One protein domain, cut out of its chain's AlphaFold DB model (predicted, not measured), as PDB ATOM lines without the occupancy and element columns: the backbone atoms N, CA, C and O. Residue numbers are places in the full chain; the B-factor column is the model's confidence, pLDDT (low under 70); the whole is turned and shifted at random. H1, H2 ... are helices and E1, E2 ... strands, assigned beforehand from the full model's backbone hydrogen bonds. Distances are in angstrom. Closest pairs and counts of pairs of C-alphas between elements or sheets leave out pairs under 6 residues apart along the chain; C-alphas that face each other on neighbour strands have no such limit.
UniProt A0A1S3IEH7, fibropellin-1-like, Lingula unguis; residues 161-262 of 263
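This is residues 161 to 262 of the 263 residues of the protein "fibropellin-1-like" of Lingula unguis (UniProt A0A1S3IEH7). Little regular structure: one twisted sheet with a short helix over each face, H1 and H2, and long loops around it. The 102 printed residues, 38 in named elements, run E1, H1, E2, H2, E3, class mixed; the sheet's order is E1, E3, E2, antiparallel. It is compact, radius of gyration of the C-alphas 12.3 A, spanning 39 by 30 by 21 A.

Start at E1, residues 178 to 184; N 181 is 2.8 A from O 257 of E3, residues 252 to 261. On E3's other side find E2, residues 205 to 215, bending 51 degrees at 212; N 211 is 3.0 A from O 256. H1, residues 195 to 199, is on one face, height 8.1 A; it has 0 of 1 O i to N i+4 pairs within hydrogen-bond range, 2 of 2 O i to N i+3. H2, residues 228 to 232, is on the opposite face; its closest C-alphas to E2 are Ala 232 and Cys 210, 4.3 A. E1, H1, E2 form a split strand-helix-strand unit, E3 between its strands, crossover right-handed.

Find C-alpha 178 at (239.186, 236.028, 186.001); E1 runs 19.8 A, E2 26.8 A, and E3 27.9 A to C-alpha 261 at (245.090, 236.150, 184.185).

The printed part has no cut. Links E2 to H2 and H2 to E3 are long; residues 241 and 243 to 245 are under pLDDT 70.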
ATOM      1  N   HIS A 161     241.935 237.987 198.356       90.44
ATOM      2  CA  HIS A 161     241.270 237.097 197.406       90.44
ATOM      3  C   HIS A 161     239.833 236.796 197.847       90.44
ATOM      4  O   HIS A 161     239.618 236.334 198.969       90.44
ATOM      5  N   SER A 162     238.854 236.995 196.958       91.00
ATOM      6  CA  SER A 162     237.456 236.642 197.223       91.00
ATOM      7  C   SER A 162     237.206 235.163 196.946       91.00
ATOM      8  O   SER A 162     237.340 234.690 195.818       91.00
ATOM      9  N   SER A 163     236.797 234.418 197.975       83.19
ATOM     10  CA  SER A 163     236.337 233.032 197.820       83.19
ATOM     11  C   SER A 163     234.925 232.942 197.230       83.19
ATOM     12  O   SER A 163     234.590 231.938 196.599       83.19
ATOM     13  N   VAL A 164     234.112 233.988 197.399       87.31
ATOM     14  CA  VAL A 164     232.761 234.094 196.835       87.31
ATOM     15  C   VAL A 164     232.861 234.716 195.446       87.31
ATOM     16  O   VAL A 164     233.427 235.796 195.280       87.31
ATOM     17  N   ARG A 165     232.349 234.002 194.440       89.62
ATOM     18  CA  ARG A 165     232.497 234.347 193.015       89.62
ATOM     19  C   ARG A 165     231.169 234.678 192.331       89.62
ATOM     20  O   ARG A 165     231.115 234.630 191.108       89.62
ATOM     21  N   GLN A 166     230.116 234.948 193.095       90.56
ATOM     22  CA  GLN A 166     228.791 235.276 192.582       90.56
ATOM     23  C   GLN A 166     228.206 236.434 193.386       90.56
ATOM     24  O   GLN A 166     228.289 236.397 194.611       90.56
ATOM     25  N   ASP A 167     227.636 237.429 192.712       87.31
ATOM     26  CA  ASP A 167     226.940 238.537 193.361       87.31
ATOM     27  C   ASP A 167     225.646 238.023 193.988       87.31
ATOM     28  O   ASP A 167     224.862 237.322 193.346       87.31
ATOM     29  N   ASN A 168     225.398 238.385 195.244       85.25
ATOM     30  CA  ASN A 168     224.222 237.899 195.963       85.25
ATOM     31  C   ASN A 168     222.913 238.526 195.473       85.25
ATOM     32  O   ASN A 168     221.853 237.934 195.665       85.25
ATOM     33  N   ASN A 169     222.979 239.716 194.876       79.00
ATOM     34  CA  ASN A 169     221.792 240.448 194.441       79.00
ATOM     35  C   ASN A 169     221.354 240.018 193.035       79.00
ATOM     36  O   ASN A 169     220.170 239.774 192.811       79.00
ATOM     37  N   THR A 170     222.301 239.896 192.102       83.75
ATOM     38  CA  THR A 170     222.031 239.623 190.679       83.75
ATOM     39  C   THR A 170     222.316 238.182 190.260       83.75
ATOM     40  O   THR A 170     221.823 237.729 189.227       83.75
ATOM     41  N   GLY A 171     223.099 237.430 191.039       87.56
ATOM     42  CA  GLY A 171     223.529 236.079 190.679       87.56
ATOM     43  C   GLY A 171     224.607 236.039 189.591       87.56
ATOM     44  O   GLY A 171     224.905 234.958 189.071       87.56
ATOM     45  N   ILE A 172     225.207 237.176 189.236       87.38
ATOM     46  CA  ILE A 172     226.275 237.247 188.234       87.38
ATOM     47  C   ILE A 172     227.556 236.643 188.793       87.38
ATOM     48  O   ILE A 172     227.952 236.912 189.923       87.38
ATOM     49  N   THR A 173     228.204 235.791 188.000       90.50
ATOM     50  CA  THR A 173     229.404 235.055 188.411       90.50
ATOM     51  C   THR A 173     230.663 235.608 187.765       90.50
ATOM     52  O   THR A 173     230.651 235.935 186.581       90.50
ATOM     53  N   VAL A 174     231.780 235.573 188.494       91.69
ATOM     54  CA  VAL A 174     233.107 235.923 187.968       91.69
ATOM     55  C   VAL A 174     233.406 235.084 186.715       91.69
ATOM     56  O   VAL A 174     233.409 233.848 186.810       91.69
ATOM     57  N   PRO A 175     233.708 235.708 185.561       91.19
ATOM     58  CA  PRO A 175     233.953 234.985 184.320       91.19
ATOM     59  C   PRO A 175     235.142 234.014 184.406       91.19
ATOM     60  O   PRO A 175     236.036 234.113 185.255       91.19
ATOM     61  N   ALA A 176     235.172 233.036 183.500       84.75
ATOM     62  CA  ALA A 176     236.294 232.108 183.402       84.75
ATOM     63  C   ALA A 176     237.598 232.853 183.053       84.75
ATOM     64  O   ALA A 176     237.605 233.740 182.205       84.75
ATOM     65  N   GLY A 177     238.703 232.490 183.714       85.06
ATOM     66  CA  GLY A 177     239.999 233.167 183.550       85.06
ATOM     67  C   GLY A 177     240.167 234.449 184.378       85.06
ATOM     68  O   GLY A 177     241.251 235.031 184.374       85.06
ATOM     69  N   TRP A 178     239.135 234.863 185.121       92.69
ATOM     70  CA  TRP A 178     239.186 236.028 186.001       92.69
ATOM     71  C   TRP A 178     239.276 235.645 187.483       92.69
ATOM     72  O   TRP A 178     238.621 234.710 187.962       92.69
ATOM     73  N   VAL A 179     240.086 236.409 188.211       92.00
ATOM     74  CA  VAL A 179     240.258 236.371 189.666       92.00
ATOM     75  C   VAL A 179     239.524 237.556 190.259       92.00
ATOM     76  O   VAL A 179     239.731 238.678 189.808       92.00
ATOM     77  N   LEU A 180     238.712 237.325 191.286       94.06
ATOM     78  CA  LEU A 180     238.079 238.406 192.028       94.06
ATOM     79  C   LEU A 180     238.862 238.689 193.305       94.06
ATOM     80  O   LEU A 180     239.041 237.817 194.158       94.06
ATOM     81  N   CYS A 181     239.301 239.929 193.424       94.06
ATOM     82  CA  CYS A 181     240.055 240.456 194.543       94.06
ATOM     83  C   CYS A 181     239.311 241.648 195.138       94.06
ATOM     84  O   CYS A 181     238.451 242.236 194.482       94.06
ATOM     85  N   TYR A 182     239.619 242.019 196.374       93.69
ATOM     86  CA  TYR A 182     238.982 243.164 197.008       93.69
ATOM     87  C   TYR A 182     239.793 243.736 198.162       93.69
ATOM     88  O   TYR A 182     240.714 243.108 198.679       93.69
ATOM     89  N   ILE A 183     239.415 244.936 198.568       91.81
ATOM     90  CA  ILE A 183     239.854 245.586 199.794       91.81
ATOM     91  C   ILE A 183     238.663 246.360 200.362       91.81
ATOM     92  O   ILE A 183     237.841 246.899 199.614       91.81
ATOM     93  N   ASP A 184     238.536 246.377 201.682       90.56
ATOM     94  CA  ASP A 184     237.436 247.052 202.366       90.56
ATOM     95  C   ASP A 184     237.921 248.299 203.093       90.56
ATOM     96  O   ASP A 184     239.088 248.426 203.455       90.56
ATOM     97  N   SER A 185     236.981 249.194 203.392       86.62
ATOM     98  CA  SER A 185     237.216 250.453 204.112       86.62
ATOM     99  C   SER A 185     237.802 250.319 205.525       86.62
ATOM    100  O   SER A 185     238.086 251.339 206.149       86.62
ATOM    101  N   ASP A 186     237.973 249.099 206.037       81.12
ATOM    102  CA  ASP A 186     238.720 248.864 207.276       81.12
ATOM    103  C   ASP A 186     240.226 249.085 207.083       81.12
ATOM    104  O   ASP A 186     240.913 249.499 208.019       81.12
ATOM    105  N   ASP A 187     240.748 248.818 205.880       83.44
ATOM    106  CA  ASP A 187     242.155 249.041 205.565       83.44
ATOM    107  C   ASP A 187     242.374 250.492 205.133       83.44
ATOM    108  O   ASP A 187     242.405 250.859 203.958       83.44
ATOM    109  N   VAL A 188     242.538 251.355 206.128       83.00
ATOM    110  CA  VAL A 188     242.746 252.789 205.901       83.00
ATOM    111  C   VAL A 188     244.092 253.114 205.245       83.00
ATOM    112  O   VAL A 188     244.263 254.225 204.741       83.00
ATOM    113  N   THR A 189     245.033 252.163 205.207       88.62
ATOM    114  CA  THR A 189     246.385 252.352 204.655       88.62
ATOM    115  C   THR A 189     246.329 252.739 203.182       88.62
ATOM    116  O   THR A 189     247.053 253.629 202.737       88.62
ATOM    117  N   TYR A 190     245.425 252.105 202.433       86.81
ATOM    118  CA  TYR A 190     245.288 252.278 200.987       86.81
ATOM    119  C   TYR A 190     244.054 253.100 200.597       86.81
ATOM    120  O   TYR A 190     243.678 253.151 199.427       86.81
ATOM    121  N   ALA A 191     243.446 253.817 201.549       82.44
ATOM    122  CA  ALA A 191     242.207 254.566 201.331       82.44
ATOM    123  C   ALA A 191     242.302 255.651 200.236       82.44
ATOM    124  O   ALA A 191     241.296 256.085 199.677       82.44
ATOM    125  N   GLN A 192     243.504 256.139 199.921       82.06
ATOM    126  CA  GLN A 192     243.720 257.141 198.864       82.06
ATOM    127  C   GLN A 192     244.362 256.570 197.598       82.06
ATOM    128  O   GLN A 192     244.631 257.327 196.660       82.06
ATOM    129  N   THR A 193     244.595 255.261 197.563       83.88
ATOM    130  CA  THR A 193     245.292 254.582 196.476       83.88
ATOM    131  C   THR A 193     244.354 254.419 195.278       83.88
ATOM    132  O   THR A 193     243.239 253.911 195.435       83.88
ATOM    133  N   PRO A 194     244.754 254.865 194.074       85.12
ATOM    134  CA  PRO A 194     244.019 254.576 192.850       85.12
ATOM    135  C   PRO A 194     243.945 253.072 192.583       85.12
ATOM    136  O   PRO A 194     244.888 252.337 192.860       85.12
ATOM    137  N   CYS A 195     242.856 252.626 191.960       84.56
ATOM    138  CA  CYS A 195     242.619 251.216 191.651       84.56
ATOM    139  C   CYS A 195     243.810 250.492 191.004       84.56
ATOM    140  O   CYS A 195     244.221 249.430 191.465       84.56
ATOM    141  N   ARG A 196     244.386 251.079 189.948       87.06
ATOM    142  CA  ARG A 196     245.544 250.518 189.238       87.06
ATOM    143  C   ARG A 196     246.722 250.220 190.166       87.06
ATOM    144  O   ARG A 196     247.413 249.225 189.962       87.06
ATOM    145  N   ASP A 197     246.930 251.052 191.178       88.25
ATOM    146  CA  ASP A 197     248.068 250.944 192.087       88.25
ATOM    147  C   ASP A 197     247.827 249.892 193.186       88.25
ATOM    148  O   ASP A 197     248.779 249.405 193.792       88.25
ATOM    149  N   LEU A 198     246.576 249.451 193.388       88.81
ATOM    150  CA  LEU A 198     246.241 248.328 194.276       88.81
ATOM    151  C   LEU A 198     246.723 246.973 193.731       88.81
ATOM    152  O   LEU A 198     246.845 246.014 194.487       88.81
ATOM    153  N   LEU A 199     247.046 246.883 192.438       90.06
ATOM    154  CA  LEU A 199     247.598 245.675 191.813       90.06
ATOM    155  C   LEU A 199     249.092 245.461 192.108       90.06
ATOM    156  O   LEU A 199     249.743 244.636 191.460       90.06
ATOM    157  N   GLN A 200     249.673 246.188 193.065       89.25
ATOM    158  CA  GLN A 200     251.073 246.010 193.429       89.25
ATOM    159  C   GLN A 200     251.358 244.550 193.825       89.25
ATOM    160  O   GLN A 200     250.720 243.962 194.701       89.25
ATOM    161  N   GLY A 201     252.338 243.949 193.147       85.38
ATOM    162  CA  GLY A 201     252.724 242.554 193.359       85.38
ATOM    163  C   GLY A 201     251.856 241.524 192.629       85.38
ATOM    164  O   GLY A 201     252.191 240.340 192.662       85.38
ATOM    165  N   VAL A 202     250.795 241.940 191.929       89.12
ATOM    166  CA  VAL A 202     250.075 241.076 190.985       89.12
ATOM    167  C   VAL A 202     250.950 240.877 189.751       89.12
ATOM    168  O   VAL A 202     251.431 241.830 189.139       89.12
ATOM    169  N   THR A 203     251.162 239.621 189.370       86.06
ATOM    170  CA  THR A 203     251.974 239.255 188.202       86.06
ATOM    171  C   THR A 203     251.163 238.385 187.247       86.06
ATOM    172  O   THR A 203     250.186 237.762 187.647       86.06
ATOM    173  N   ASN A 204     251.572 238.341 185.975       87.50
ATOM    174  CA  ASN A 204     250.976 237.479 184.948       87.50
ATOM    175  C   ASN A 204     249.478 237.726 184.641       87.50
ATOM    176  O   ASN A 204     248.731 236.786 184.373       87.50
ATOM    177  N   TYR A 205     249.035 238.985 184.639       91.31
ATOM    178  CA  TYR A 205     247.696 239.369 184.175       91.31
ATOM    179  C   TYR A 205     247.757 240.106 182.829       91.31
ATOM    180  O   TYR A 205     248.801 240.649 182.451       91.31
ATOM    181  N   GLN A 206     246.654 240.084 182.080       92.06
ATOM    182  CA  GLN A 206     246.505 240.785 180.795       92.06
ATOM    183  C   GLN A 206     245.495 241.926 180.845       92.06
ATOM    184  O   GLN A 206     245.605 242.864 180.060       92.06
ATOM    185  N   ASN A 207     244.520 241.846 181.747       93.56
ATOM    186  CA  ASN A 207     243.494 242.860 181.894       93.56
ATOM    187  C   ASN A 207     243.015 242.935 183.340       93.56
ATOM    188  O   ASN A 207     243.213 241.993 184.109       93.56
ATOM    189  N   PHE A 208     242.402 244.050 183.703       94.75
ATOM    190  CA  PHE A 208     241.734 244.197 184.981       94.75
ATOM    191  C   PHE A 208     240.626 245.235 184.891       94.75
ATOM    192  O   PHE A 208     240.698 246.171 184.090       94.75
ATOM    193  N   GLY A 209     239.643 245.077 185.760       94.12
ATOM    194  CA  GLY A 209     238.631 246.076 186.019       94.12
ATOM    195  C   GLY A 209     238.426 246.253 187.518       94.12
ATOM    196  O   GLY A 209     238.842 245.417 188.325       94.12
ATOM    197  N   CYS A 210     237.837 247.371 187.916       91.38
ATOM    198  CA  CYS A 210     237.545 247.630 189.314       91.38
ATOM    199  C   CYS A 210     236.344 248.525 189.518       91.38
ATOM    200  O   CYS A 210     236.121 249.488 188.780       91.38
ATOM    201  N   TRP A 211     235.630 248.218 190.590       92.50
ATOM    202  CA  TRP A 211     234.398 248.878 190.965       92.50
ATOM    203  C   TRP A 211     234.260 248.915 192.480       92.50
ATOM    204  O   TRP A 211     234.817 248.070 193.183       92.50
ATOM    205  N   HIS A 212     233.512 249.884 192.999       89.00
ATOM    206  CA  HIS A 212     233.226 249.953 194.425       89.00
ATOM    207  C   HIS A 212     231.732 249.956 194.709       89.00
ATOM    208  O   HIS A 212     230.912 250.420 193.918       89.00
ATOM    209  N   GLY A 213     231.383 249.478 195.892       89.88
ATOM    210  CA  GLY A 213     230.006 249.366 196.340       89.88
ATOM    211  C   GLY A 213     229.906 249.423 197.857       89.88
ATOM    212  O   GLY A 213     230.920 249.477 198.560       89.88
ATOM    213  N   CYS A 214     228.672 249.440 198.355       89.56
ATOM    214  CA  CYS A 214     228.398 249.406 199.784       89.56
ATOM    215  C   CYS A 214     228.057 247.991 200.218       89.56
ATOM    216  O   CYS A 214     227.050 247.440 199.778       89.56
ATOM    217  N   SER A 215     228.884 247.418 201.085       88.69
ATOM    218  CA  SER A 215     228.597 246.156 201.759       88.69
ATOM    219  C   SER A 215     228.022 246.432 203.149       88.69
ATOM    220  O   SER A 215     228.378 247.416 203.800       88.69
ATOM    221  N   GLY A 216     227.132 245.562 203.623       85.31
ATOM    222  CA  GLY A 216     226.613 245.627 204.990       85.31
ATOM    223  C   GLY A 216     227.623 245.106 206.018       85.31
ATOM    224  O   GLY A 216     228.830 245.301 205.896       85.31
ATOM    225  N   SER A 217     227.126 244.383 207.021       81.81
ATOM    226  CA  SER A 217     227.958 243.724 208.039       81.81
ATOM    227  C   SER A 217     228.868 242.629 207.471       81.81
ATOM    228  O   SER A 217     229.932 242.368 208.031       81.81
ATOM    229  N   VAL A 218     228.468 241.998 206.362       86.06
ATOM    230  CA  VAL A 218     229.297 241.049 205.614       86.06
ATOM    231  C   VAL A 218     229.995 241.801 204.486       86.06
ATOM    232  O   VAL A 218     229.338 242.411 203.646       86.06
ATOM    233  N   LYS A 219     231.327 241.769 204.508       88.81
ATOM    234  CA  LYS A 219     232.207 242.515 203.607       88.81
ATOM    235  C   LYS A 219     232.611 241.695 202.394       88.81
ATOM    236  O   LYS A 219     232.612 240.464 202.436       88.81
ATOM    237  N   GLY A 220     233.010 242.397 201.344       91.31
ATOM    238  CA  GLY A 220     233.499 241.796 200.120       91.31
ATOM    239  C   GLY A 220     232.554 241.983 198.932       91.31
ATOM    240  O   GLY A 220     231.389 242.356 199.085       91.31
ATOM    241  N   PRO A 221     233.080 241.757 197.721       92.94
ATOM    242  CA  PRO A 221     232.505 242.275 196.486       92.94
ATOM    243  C   PRO A 221     231.133 241.678 196.172       92.94
ATOM    244  O   PRO A 221     230.234 242.411 195.782       92.94
ATOM    245  N   ALA A 222     230.951 240.391 196.469       90.88
ATOM    246  CA  ALA A 222     229.695 239.663 196.286       90.88
ATOM    247  C   ALA A 222     228.516 240.200 197.123       90.88
ATOM    248  O   ALA A 222     227.356 239.903 196.835       90.88
ATOM    249  N   TYR A 223     228.806 240.942 198.195       90.56
ATOM    250  CA  TYR A 223     227.811 241.476 199.130       90.56
ATOM    251  C   TYR A 223     227.538 242.965 198.910       90.56
ATOM    252  O   TYR A 223     226.767 243.568 199.660       90.56
ATOM    253  N   ALA A 224     228.202 243.580 197.932       90.38
ATOM    254  CA  ALA A 224     228.113 245.006 197.697       90.38
ATOM    255  C   ALA A 224     226.895 245.359 196.829       90.38
ATOM    256  O   ALA A 224     226.573 244.672 195.867       90.38
ATOM    257  N   SER A 225     226.229 246.468 197.148       82.88
ATOM    258  CA  SER A 225     224.970 246.903 196.521       82.88
ATOM    259  C   SER A 225     225.055 247.388 195.067       82.88
ATOM    260  O   SER A 225     224.026 247.729 194.502       82.88
ATOM    261  N   ASN A 226     226.254 247.497 194.494       78.88
ATOM    262  CA  ASN A 226     226.484 248.028 193.143       78.88
ATOM    263  C   ASN A 226     227.018 246.943 192.189       78.88
ATOM    264  O   ASN A 226     227.782 247.281 191.291       78.88
ATOM    265  N   ASP A 227     226.723 245.669 192.471       86.25
ATOM    266  CA  ASP A 227     227.050 244.509 191.625       86.25
ATOM    267  C   ASP A 227     228.494 244.542 191.105       86.25
ATOM    268  O   ASP A 227     228.797 244.627 189.917       86.25
ATOM    269  N   ILE A 228     229.428 244.544 192.063       92.31
ATOM    270  CA  ILE A 228     230.852 244.759 191.793       92.31
ATOM    271  C   ILE A 228     231.403 243.719 190.814       92.31
ATOM    272  O   ILE A 228     232.331 244.039 190.079       92.31
ATOM    273  N   ILE A 229     230.891 242.484 190.798       93.56
ATOM    274  CA  ILE A 229     231.396 241.460 189.876       93.56
ATOM    275  C   ILE A 229     230.980 241.784 188.444       93.56
ATOM    276  O   ILE A 229     231.825 241.693 187.557       93.56
ATOM    277  N   GLU A 230     229.727 242.179 188.227       91.00
ATOM    278  CA  GLU A 230     229.239 242.622 186.916       91.00
ATOM    279  C   GLU A 230     230.072 243.789 186.379       91.00
ATOM    280  O   GLU A 230     230.599 243.721 185.271       91.00
ATOM    281  N   GLU A 231     230.272 244.814 187.202       91.00
ATOM    282  CA  GLU A 231     230.905 246.059 186.764       91.00
ATOM    283  C   GLU A 231     232.441 245.972 186.709       91.00
ATOM    284  O   GLU A 231     233.086 246.616 185.883       91.00
ATOM    285  N   ALA A 232     233.075 245.184 187.587       93.50
ATOM    286  CA  ALA A 232     234.534 245.088 187.640       93.50
ATOM    287  C   ALA A 232     235.112 244.009 186.719       93.50
ATOM    288  O   ALA A 232     236.280 244.120 186.349       93.50
ATOM    289  N   CYS A 233     234.374 242.948 186.378       94.06
ATOM    290  CA  CYS A 233     234.911 241.822 185.601       94.06
ATOM    291  C   CYS A 233     234.861 242.022 184.084       94.06
ATOM    292  O   CYS A 233     234.705 241.062 183.329       94.06
ATOM    293  N   GLU A 234     235.084 243.259 183.655       92.00
ATOM    294  CA  GLU A 234     235.191 243.667 182.261       92.00
ATOM    295  C   GLU A 234     236.570 244.303 181.971       92.00
ATOM    296  O   GLU A 234     237.215 244.881 182.858       92.00
ATOM    297  N   PRO A 235     237.074 244.203 180.728       89.50
ATOM    298  CA  PRO A 235     238.318 244.824 180.286       89.50
ATOM    299  C   PRO A 235     238.452 246.319 180.606       89.50
ATOM    300  O   PRO A 235     237.676 247.139 180.128       89.50
ATOM    301  N   ASN A 236     239.542 246.693 181.278       85.81
ATOM    302  CA  ASN A 236     239.986 248.074 181.492       85.81
ATOM    303  C   ASN A 236     238.981 248.985 182.218       85.81
ATOM    304  O   ASN A 236     239.073 250.210 182.092       85.81
ATOM    305  N   ILE A 237     238.059 248.431 183.007       87.06
ATOM    306  CA  ILE A 237     237.162 249.252 183.827       87.06
ATOM    307  C   ILE A 237     237.954 249.896 184.961       87.06
ATOM    308  O   ILE A 237     238.557 249.215 185.783       87.06
ATOM    309  N   GLN A 238     237.984 251.223 185.015       81.12
ATOM    310  CA  GLN A 238     238.641 251.965 186.089       81.12
ATOM    311  C   GLN A 238     237.650 252.923 186.720       81.12
ATOM    312  O   GLN A 238     237.420 254.016 186.200       81.12
ATOM    313  N   HIS A 239     237.091 252.538 187.864       75.31
ATOM    314  CA  HIS A 239     236.323 253.489 188.647       75.31
ATOM    315  C   HIS A 239     237.229 254.657 189.086       75.31
ATOM    316  O   HIS A 239     238.336 254.455 189.588       75.31
ATOM    317  N   THR A 240     236.778 255.897 188.889       70.06
ATOM    318  CA  THR A 240     237.597 257.104 189.123       70.06
ATOM    319  C   THR A 240     237.702 257.497 190.597       70.06
ATOM    320  O   THR A 240     238.566 258.284 190.983       70.06
ATOM    321  N   SER A 241     236.806 256.973 191.429       66.62
ATOM    322  CA  SER A 241     236.805 257.209 192.874       66.62
ATOM    323  C   SER A 241     237.903 256.427 193.590       66.62
ATOM    324  O   SER A 241     238.105 255.241 193.345       66.62
ATOM    325  N   LYS A 242     238.568 257.095 194.534       72.56
ATOM    326  CA  LYS A 242     239.501 256.477 195.488       72.56
ATOM    327  C   LYS A 242     238.735 255.703 196.563       72.56
ATOM    328  O   LYS A 242     237.569 256.002 196.817       72.56
ATOM    329  N   MET A 243     239.420 254.800 197.261       67.44
ATOM    330  CA  MET A 243     238.913 254.015 198.398       67.44
ATOM    331  C   MET A 243     238.691 254.858 199.679       67.44
ATOM    332  O   MET A 243     239.037 254.473 200.792       67.44
ATOM    333  N   ARG A 244     238.137 256.065 199.544       68.12
ATOM    334  CA  ARG A 244     237.651 256.859 200.676       68.12
ATOM    335  C   ARG A 244     236.301 256.288 201.110       68.12
ATOM    336  O   ARG A 244     235.557 255.797 200.269       68.12
ATOM    337  N   THR A 245     235.958 256.426 202.391       64.62
ATOM    338  CA  THR A 245     234.613 256.146 202.919       64.62
ATOM    339  C   THR A 245     233.550 256.826 202.047       64.62
ATOM    340  O   THR A 245     233.359 258.044 202.115       64.62
ATOM    341  N   TRP A 246     232.919 256.031 201.183       74.19
ATOM    342  CA  TRP A 246     231.839 256.434 200.281       74.19
ATOM    343  C   TRP A 246     230.482 256.074 200.891       74.19
ATOM    344  O   TRP A 246     229.520 256.829 200.783       74.19
ATOM    345  N   CYS A 247     230.439 254.945 201.593       82.06
ATOM    346  CA  CYS A 247     229.258 254.425 202.264       82.06
ATOM    347  C   CYS A 247     229.168 254.987 203.685       82.06
ATOM    348  O   CYS A 247     230.165 255.016 204.405       82.06
ATOM    349  N   GLY A 248     227.982 255.455 204.079       78.69
ATOM    350  CA  GLY A 248     227.714 255.981 205.419       78.69
ATOM    351  C   GLY A 248     226.991 254.986 206.334       78.69
ATOM    352  O   GLY A 248     226.511 253.938 205.898       78.69
ATOM    353  N   GLY A 249     226.858 255.348 207.612       82.25
ATOM    354  CA  GLY A 249     226.126 254.559 208.606       82.25
ATOM    355  C   GLY A 249     226.835 253.250 208.965       82.25
ATOM    356  O   GLY A 249     228.032 253.251 209.226       82.25
ATOM    357  N   ASN A 250     226.091 252.140 208.973       80.00
ATOM    358  CA  ASN A 250     226.599 250.799 209.308       80.00
ATOM    359  C   ASN A 250     227.105 250.013 208.079       80.00
ATOM    360  O   ASN A 250     227.198 248.788 208.134       80.00
ATOM    361  N   SER A 251     227.344 250.690 206.952       85.00
ATOM    362  CA  SER A 251     227.831 250.068 205.715       85.00
ATOM    363  C   SER A 251     229.310 250.364 205.509       85.00
ATOM    364  O   SER A 251     229.795 251.438 205.859       85.00
ATOM    365  N   HIS A 252     230.012 249.427 204.886       87.06
ATOM    366  CA  HIS A 252     231.417 249.548 204.527       87.06
ATOM    367  C   HIS A 252     231.550 249.785 203.028       87.06
ATOM    368  O   HIS A 252     230.743 249.307 202.230       87.06
ATOM    369  N   THR A 253     232.569 250.541 202.632       88.56
ATOM    370  CA  THR A 253     232.937 250.623 201.218       88.56
ATOM    371  C   THR A 253     233.806 249.421 200.891       88.56
ATOM    372  O   THR A 253     234.876 249.264 201.475       88.56
ATOM    373  N   THR A 254     233.352 248.604 199.948       90.94
ATOM    374  CA  THR A 254     234.149 247.535 199.350       90.94
ATOM    375  C   THR A 254     234.620 247.992 197.983       90.94
ATOM    376  O   THR A 254     233.820 248.456 197.169       90.94
ATOM    377  N   PHE A 255     235.910 247.831 197.722       91.06
ATOM    378  CA  PHE A 255     236.514 248.046 196.418       91.06
ATOM    379  C   PHE A 255     236.892 246.684 195.831       91.06
ATOM    380  O   PHE A 255     237.800 246.027 196.336       91.06
ATOM    381  N   GLY A 256     236.181 246.230 194.799       92.94
ATOM    382  CA  GLY A 256     236.510 244.995 194.093       92.94
ATOM    383  C   GLY A 256     237.377 245.254 192.875       92.94
ATOM    384  O   GLY A 256     237.215 246.242 192.159       92.94
ATOM    385  N   VAL A 257     238.305 244.338 192.642       94.38
ATOM    386  CA  VAL A 257     239.230 244.346 191.517       94.38
ATOM    387  C   VAL A 257     239.170 242.974 190.869       94.38
ATOM    388  O   VAL A 257     239.536 241.970 191.482       94.38
ATOM    389  N   CYS A 258     238.693 242.918 189.633       95.38
ATOM    390  CA  CYS A 258     238.659 241.694 188.856       95.38
ATOM    391  C   CYS A 258     239.870 241.666 187.922       95.38
ATOM    392  O   CYS A 258     240.132 242.625 187.199       95.38
ATOM    393  N   ILE A 259     240.637 240.581 187.957       94.75
ATOM    394  CA  ILE A 259     241.935 240.465 187.289       94.75
ATOM    395  C   ILE A 259     241.871 239.309 186.297       94.75
ATOM    396  O   ILE A 259     241.672 238.160 186.690       94.75
ATOM    397  N   GLN A 260     242.073 239.593 185.016       94.12
ATOM    398  CA  GLN A 260     242.146 238.577 183.974       94.12
ATOM    399  C   GLN A 260     243.574 238.046 183.864       94.12
ATOM    400  O   GLN A 260     244.486 238.758 183.426       94.12
ATOM    401  N   MET A 261     243.772 236.785 184.238       87.00
ATOM    402  CA  MET A 261     245.090 236.150 184.185       87.00
ATOM    403  C   MET A 261     245.469 235.817 182.740       87.00
ATOM    404  O   MET A 261     244.606 235.516 181.916       87.00
ATOM    405  N   LYS A 262     246.766 235.870 182.424       84.25
ATOM    406  CA  LYS A 262     247.284 235.334 181.159       84.25
ATOM    407  C   LYS A 262     247.223 233.810 181.207       84.25
ATOM    408  O   LYS A 262     247.683 233.220 182.187       84.25
TER     409      LYS A 262